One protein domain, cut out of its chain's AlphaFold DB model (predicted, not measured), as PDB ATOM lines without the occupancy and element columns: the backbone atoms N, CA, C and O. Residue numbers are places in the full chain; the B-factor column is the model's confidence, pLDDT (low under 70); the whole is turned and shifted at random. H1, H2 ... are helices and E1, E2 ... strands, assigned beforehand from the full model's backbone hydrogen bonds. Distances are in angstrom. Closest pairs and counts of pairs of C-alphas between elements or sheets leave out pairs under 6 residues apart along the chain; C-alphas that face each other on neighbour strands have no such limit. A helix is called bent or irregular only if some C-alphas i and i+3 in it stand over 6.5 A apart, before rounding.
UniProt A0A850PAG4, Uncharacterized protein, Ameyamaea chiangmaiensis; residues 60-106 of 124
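AT A GLANCE: This is residues 60 to 106 of the 124 residues of an uncharacterized protein of Ameyamaea chiangmaiensis (UniProt A0A850PAG4). A small two-stranded hairpin, E1 and E2, with a long looping link beyond one end, and one helix, H1, running away from the other end as an arm whose residues 89 to 106 stand free. Hairpin and helix follow one another lengthwise, so to speak end to end, and nothing covers either face of the small sheet. The printed part has 47 residues, with two named strands and one named helix in the order E1, E2, H1; the sheet has the order E1 - E2 and is antiparallel, and the class is mixed, helices and strands. The whole is extended, with a radius of gyration of the C-alphas of 18.3 A, and the C-alphas span 58 by 20 by 7 A.

HOW THE PARTS SIT: E1, residues 61 to 64, and E2, residues 82 to 85, are antiparallel neighbours and form a hairpin, with 136 degrees between their N-to-C directions. C-alphas 62 and 84 face each other at 4.8 A, and C-alphas 64 and 82 at 4.5 A. Across the pair, N 61 and O 85 are within hydrogen-bond range at 2.8 A, and so are N 83 and O 63 at 2.9 A. Inside the link between the strands, residues 66 to 67 make a short antiparallel pairing with residues 70 to 71. After E2 a tight link of 2 residues leads to H1, residues 88 to 106. E1 and H1 are apart, with no C-alpha of the one within 8 A of the other. In H1, 14 of 15 O i to N i+4 pairs are within hydrogen-bond range.

IN THESE COORDINATES: E1 runs from Tyr 61, C-alpha at (111.558, -53.023, 49.700), to Pro 64. E2 runs from Leu 82, C-alpha at (108.229, -60.712, 45.606), to Lys 85. The strands measure 10.0 A and 9.3 A from first to last C-alpha. H1 runs from Asp 88, C-alpha at (113.610, -52.648, 61.688), to Tyr 106, C-alpha at (119.085, -28.477, 73.578), and measures 27.5 A; it is not bent.

THE WHOLE: The two C-alphas farthest apart, those of Leu 76 in the link and Tyr 106 in H1, are 58.3 A from each other. The printed part, residues 60 to 106, has no cut, and its first and last C-alphas are 32.3 A apart. The link from E1 to E2 is long, residues 65 to 81, with C-alphas 13 to 26 A from the mean of all C-alphas. The mean pLDDT of the printed part is 89.5; residues 101 to 106, which belong to H1, are under 70.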
ATOM      1  N   GLY A  60     109.380 -50.062  53.018       95.81
ATOM      2  CA  GLY A  60     109.928 -51.381  52.749       95.81
ATOM      3  C   GLY A  60     110.476 -51.510  51.326       95.81
ATOM      4  O   GLY A  60     110.425 -50.592  50.513       95.81
ATOM      5  N   TYR A  61     111.024 -52.677  51.013       96.25
ATOM      6  CA  TYR A  61     111.558 -53.023  49.700       96.25
ATOM      7  C   TYR A  61     111.085 -54.412  49.282       96.25
ATOM      8  O   TYR A  61     110.685 -55.229  50.117       96.25
ATOM      9  N   ASP A  62     111.112 -54.673  47.980       97.00
ATOM     10  CA  ASP A  62     110.715 -55.965  47.442       97.00
ATOM     11  C   ASP A  62     111.871 -56.963  47.550       97.00
ATOM     12  O   ASP A  62     112.964 -56.749  47.026       97.00
ATOM     13  N   GLU A  63     111.620 -58.070  48.243       96.25
ATOM     14  CA  GLU A  63     112.556 -59.179  48.395       96.25
ATOM     15  C   GLU A  63     112.012 -60.404  47.645       96.25
ATOM     16  O   GLU A  63     110.872 -60.813  47.901       96.25
ATOM     17  N   PRO A  64     112.794 -61.030  46.744       96.94
ATOM     18  CA  PRO A  64     112.401 -62.285  46.122       96.94
ATOM     19  C   PRO A  64     112.162 -63.380  47.160       96.94
ATOM     20  O   PRO A  64     112.969 -63.598  48.066       96.94
ATOM     21  N   VAL A  65     111.063 -64.112  47.008       96.75
ATOM     22  CA  VAL A  65     110.794 -65.289  47.831       96.75
ATOM     23  C   VAL A  65     111.752 -66.399  47.405       96.75
ATOM     24  O   VAL A  65     111.764 -66.815  46.249       96.75
ATOM     25  N   VAL A  66     112.562 -66.886  48.343       96.44
ATOM     26  CA  VAL A  66     113.501 -67.993  48.124       96.44
ATOM     27  C   VAL A  66     113.056 -69.195  48.946       96.44
ATOM     28  O   VAL A  66     112.838 -69.080  50.151       96.44
ATOM     29  N   TYR A  67     112.958 -70.357  48.302       95.12
ATOM     30  CA  TYR A  67     112.637 -71.631  48.939       95.12
ATOM     31  C   TYR A  67     113.630 -72.701  48.480       95.12
ATOM     32  O   TYR A  67     113.881 -72.859  47.286       95.12
ATOM     33  N   GLY A  68     114.261 -73.399  49.430       95.31
ATOM     34  CA  GLY A  68     115.286 -74.408  49.123       95.31
ATOM     35  C   GLY A  68     116.487 -73.866  48.332       95.31
ATOM     36  O   GLY A  68     117.044 -74.576  47.501       95.31
ATOM     37  N   GLY A  69     116.849 -72.591  48.528       95.06
ATOM     38  CA  GLY A  69     117.947 -71.930  47.808       95.06
ATOM     39  C   GLY A  69     117.613 -71.489  46.378       95.06
ATOM     40  O   GLY A  69     118.497 -71.007  45.674       95.06
ATOM     41  N   LYS A  70     116.357 -71.628  45.937       94.75
ATOM     42  CA  LYS A  70     115.900 -71.203  44.609       94.75
ATOM     43  C   LYS A  70     114.874 -70.082  44.720       94.75
ATOM     44  O   LYS A  70     114.015 -70.109  45.601       94.75
ATOM     45  N   VAL A  71     114.961 -69.107  43.816       96.62
ATOM     46  CA  VAL A  71     113.956 -68.044  43.688       96.62
ATOM     47  C   VAL A  71     112.655 -68.666  43.196       96.62
ATOM     48  O   VAL A  71     112.627 -69.341  42.167       96.62
ATOM     49  N   VAL A  72     111.582 -68.440  43.945       96.38
ATOM     50  CA  VAL A  72     110.238 -68.858  43.565       96.38
ATOM     51  C   VAL A  72     109.740 -67.912  42.479       96.38
ATOM     52  O   VAL A  72     109.809 -66.690  42.621       96.38
ATOM     53  N   THR A  73     109.248 -68.480  41.384       96.81
ATOM     54  CA  THR A  73     108.713 -67.735  40.243       96.81
ATOM     55  C   THR A  73     107.238 -68.048  40.058       96.81
ATOM     56  O   THR A  73     106.762 -69.124  40.419       96.81
ATOM     57  N   ASP A  74     106.507 -67.077  39.525       94.50
ATOM     58  CA  ASP A  74     105.118 -67.245  39.134       94.50
ATOM     59  C   ASP A  74     105.039 -68.174  37.900       94.50
ATOM     60  O   ASP A  74     105.705 -67.900  36.895       94.50
ATOM     61  N   PRO A  75     104.247 -69.264  37.941       92.00
ATOM     62  CA  PRO A  75     104.210 -70.255  36.861       92.00
ATOM     63  C   PRO A  75     103.713 -69.737  35.505       92.00
ATOM     64  O   PRO A  75     103.991 -70.366  34.486       92.00
ATOM     65  N   LEU A  76     102.957 -68.637  35.473       93.56
ATOM     66  CA  LEU A  76     102.362 -68.096  34.249       93.56
ATOM     67  C   LEU A  76     103.263 -67.042  33.603       93.56
ATOM     68  O   LEU A  76     103.399 -66.994  32.384       93.56
ATOM     69  N   SER A  77     103.875 -66.187  34.420       94.50
ATOM     70  CA  SER A  77     104.698 -65.066  33.957       94.50
ATOM     71  C   SER A  77     106.199 -65.357  33.950       94.50
ATOM     72  O   SER A  77     106.953 -64.621  33.313       94.50
ATOM     73  N   GLY A  78     106.652 -66.377  34.686       93.81
ATOM     74  CA  GLY A  78     108.069 -66.703  34.874       93.81
ATOM     75  C   GLY A  78     108.849 -65.676  35.704       93.81
ATOM     76  O   GLY A  78     110.065 -65.803  35.856       93.81
ATOM     77  N   LYS A  79     108.186 -64.648  36.246       95.88
ATOM     78  CA  LYS A  79     108.828 -63.601  37.051       95.88
ATOM     79  C   LYS A  79     108.964 -64.039  38.514       95.88
ATOM     80  O   LYS A  79     108.125 -64.801  38.994       95.88
ATOM     81  N   PRO A  80     109.983 -63.560  39.251       96.56
ATOM     82  CA  PRO A  80     110.099 -63.805  40.686       96.56
ATOM     83  C   PRO A  80     108.861 -63.345  41.458       96.56
ATOM     84  O   PRO A  80     108.369 -62.238  41.237       96.56
ATOM     85  N   ILE A  81     108.402 -64.166  42.403       96.12
ATOM     86  CA  ILE A  81     107.420 -63.734  43.399       96.12
ATOM     87  C   ILE A  81     108.157 -62.881  44.432       96.12
ATOM     88  O   ILE A  81     109.169 -63.307  44.995       96.12
ATOM     89  N   LEU A  82     107.648 -61.677  44.678       97.00
ATOM     90  CA  LEU A  82     108.229 -60.712  45.606       97.00
ATOM     91  C   LEU A  82     107.363 -60.609  46.864       97.00
ATOM     92  O   LEU A  82     106.136 -60.678  46.791       97.00
ATOM     93  N   LYS A  83     107.998 -60.409  48.016       96.31
ATOM     94  CA  LYS A  83     107.332 -60.009  49.261       96.31
ATOM     95  C   LYS A  83     107.878 -58.658  49.714       96.31
ATOM     96  O   LYS A  83     109.059 -58.372  49.519       96.31
ATOM     97  N   LYS A  84     107.038 -57.855  50.366       97.62
ATOM     98  CA  LYS A  84     107.490 -56.606  50.982       97.62
ATOM     99  C   LYS A  84     108.257 -56.917  52.266       97.62
ATOM    100  O   LYS A  84     107.769 -57.666  53.114       97.62
ATOM    101  N   LYS A  85     109.453 -56.352  52.409       97.50
ATOM    102  CA  LYS A  85     110.292 -56.464  53.602       97.50
ATOM    103  C   LYS A  85     110.653 -55.085  54.124       97.50
ATOM    104  O   LYS A  85     110.993 -54.195  53.355       97.50
ATOM    105  N   TYR A  86     110.630 -54.944  55.440       97.56
ATOM    106  CA  TYR A  86     110.988 -53.720  56.145       97.56
ATOM    107  C   TYR A  86     112.313 -53.912  56.880       97.56
ATOM    108  O   TYR A  86     112.731 -55.041  57.159       97.56
ATOM    109  N   SER A  87     113.001 -52.809  57.162       96.94
ATOM    110  CA  SER A  87     114.250 -52.826  57.918       96.94
ATOM    111  C   SER A  87     114.078 -52.217  59.307       96.94
ATOM    112  O   SER A  87     114.311 -51.026  59.514       96.94
ATOM    113  N   ASP A  88     113.746 -53.061  60.284       95.44
ATOM    114  CA  ASP A  88     113.610 -52.648  61.688       95.44
ATOM    115  C   ASP A  88     114.926 -52.105  62.255       95.44
ATOM    116  O   ASP A  88     114.933 -51.166  63.047       95.44
ATOM    117  N   ALA A  89     116.065 -52.641  61.811       96.00
ATOM    118  CA  ALA A  89     117.377 -52.132  62.203       96.00
ATOM    119  C   ALA A  89     117.580 -50.672  61.760       96.00
ATOM    120  O   ALA A  89     118.028 -49.847  62.559       96.00
ATOM    121  N   LEU A  90     117.213 -50.337  60.515       96.06
ATOM    122  CA  LEU A  90     117.269 -48.958  60.023       96.06
ATOM    123  C   LEU A  90     116.236 -48.073  60.725       96.06
ATOM    124  O   LEU A  90     116.553 -46.937  61.064       96.06
ATOM    125  N   LEU A  91     115.043 -48.595  61.027       94.44
ATOM    126  CA  LEU A  91     114.038 -47.868  61.804       94.44
ATOM    127  C   LEU A  91     114.571 -47.483  63.192       94.44
ATOM    128  O   LEU A  91     114.515 -46.316  63.581       94.44
ATOM    129  N   ILE A  92     115.146 -48.443  63.919       94.00
ATOM    130  CA  ILE A  92     115.758 -48.219  65.237       94.00
ATOM    131  C   ILE A  92     116.903 -47.205  65.134       94.00
ATOM    132  O   ILE A  92     117.003 -46.309  65.974       94.00
ATOM    133  N   TYR A  93     117.752 -47.315  64.108       93.56
ATOM    134  CA  TYR A  93     118.851 -46.377  63.882       93.56
ATOM    135  C   TYR A  93     118.350 -44.942  63.653       93.56
ATOM    136  O   TYR A  93     118.804 -44.018  64.330       93.56
ATOM    137  N   LEU A  94     117.363 -44.758  62.771       93.12
ATOM    138  CA  LEU A  94     116.761 -43.453  62.482       93.12
ATOM    139  C   LEU A  94     116.115 -42.832  63.728       93.12
ATOM    140  O   LEU A  94     116.261 -41.629  63.964       93.12
ATOM    141  N   LEU A  95     115.444 -43.639  64.558       91.75
ATOM    142  CA  LEU A  95     114.849 -43.181  65.817       91.75
ATOM    143  C   LEU A  95     115.904 -42.716  66.828       91.75
ATOM    144  O   LEU A  95     115.689 -41.709  67.504       91.75
ATOM    145  N   ARG A  96     117.038 -43.421  66.929       88.69
ATOM    146  CA  ARG A  96     118.149 -43.035  67.815       88.69
ATOM    147  C   ARG A  96     118.817 -41.748  67.345       88.69
ATOM    148  O   ARG A  96     118.878 -40.795  68.116       88.69
ATOM    149  N   SER A  97     119.197 -41.682  66.069       87.75
ATOM    150  CA  SER A  97     119.810 -40.490  65.464       87.75
ATOM    151  C   SER A  97     118.930 -39.245  65.636       87.75
ATOM    152  O   SER A  97     119.402 -38.191  66.058       87.75
ATOM    153  N   SER A  98     117.615 -39.374  65.419       80.25
ATOM    154  CA  SER A  98     116.675 -38.250  65.553       80.25
ATOM    155  C   SER A  98     116.519 -37.742  66.993       80.25
ATOM    156  O   SER A  98     116.190 -36.576  67.191       80.25
ATOM    157  N   ARG A  99     116.720 -38.599  68.004       71.56
ATOM    158  CA  ARG A  99     116.670 -38.203  69.422       71.56
ATOM    159  C   ARG A  99     117.992 -37.593  69.881       71.56
ATOM    160  O   ARG A  99     117.975 -36.531  70.485       71.56
ATOM    161  N   GLU A 100     119.121 -38.176  69.487       71.12
ATOM    162  CA  GLU A 100     120.446 -37.616  69.783       71.12
ATOM    163  C   GLU A 100     120.661 -36.233  69.145       71.12
ATOM    164  O   GLU A 100     121.272 -35.366  69.769       71.12
ATOM    165  N   LYS A 101     120.146 -36.001  67.924       68.44
ATOM    166  CA  LYS A 101     120.154 -34.666  67.293       68.44
ATOM    167  C   LYS A 101     119.418 -33.642  68.179       68.44
ATOM    168  O   LYS A 101     119.959 -32.566  68.409       68.44
ATOM    169  N   LYS A 102     118.261 -34.003  68.753       60.88
ATOM    170  CA  LYS A 102     117.499 -33.131  69.672       60.88
ATOM    171  C   LYS A 102     118.231 -32.866  70.987       60.88
ATOM    172  O   LYS A 102     118.270 -31.726  71.439       60.88
ATOM    173  N   ASP A 103     118.833 -33.888  71.588       58.94
ATOM    174  CA  ASP A 103     119.536 -33.736  72.868       58.94
ATOM    175  C   ASP A 103     120.780 -32.835  72.732       58.94
ATOM    176  O   ASP A 103     121.069 -32.023  73.612       58.94
ATOM    177  N   LYS A 104     121.492 -32.920  71.599       63.03
ATOM    178  CA  LYS A 104     122.629 -32.036  71.286       63.03
ATOM    179  C   LYS A 104     122.203 -30.600  70.977       63.03
ATOM    180  O   LYS A 104     122.925 -29.679  71.347       63.03
ATOM    181  N   GLU A 105     121.058 -30.409  70.325       58.84
ATOM    182  CA  GLU A 105     120.501 -29.083  70.027       58.84
ATOM    183  C   GLU A 105     120.055 -28.350  71.309       58.84
ATOM    184  O   GLU A 105     120.327 -27.162  71.463       58.84
ATOM    185  N   TYR A 106     119.477 -29.062  72.286       57.16
ATOM    186  CA  TYR A 106     119.085 -28.477  73.578       57.16
ATOM    187  C   TYR A 106     120.240 -28.297  74.584       57.16
ATOM    188  O   TYR A 106     120.148 -27.461  75.483       57.16
TER     189      TYR A 106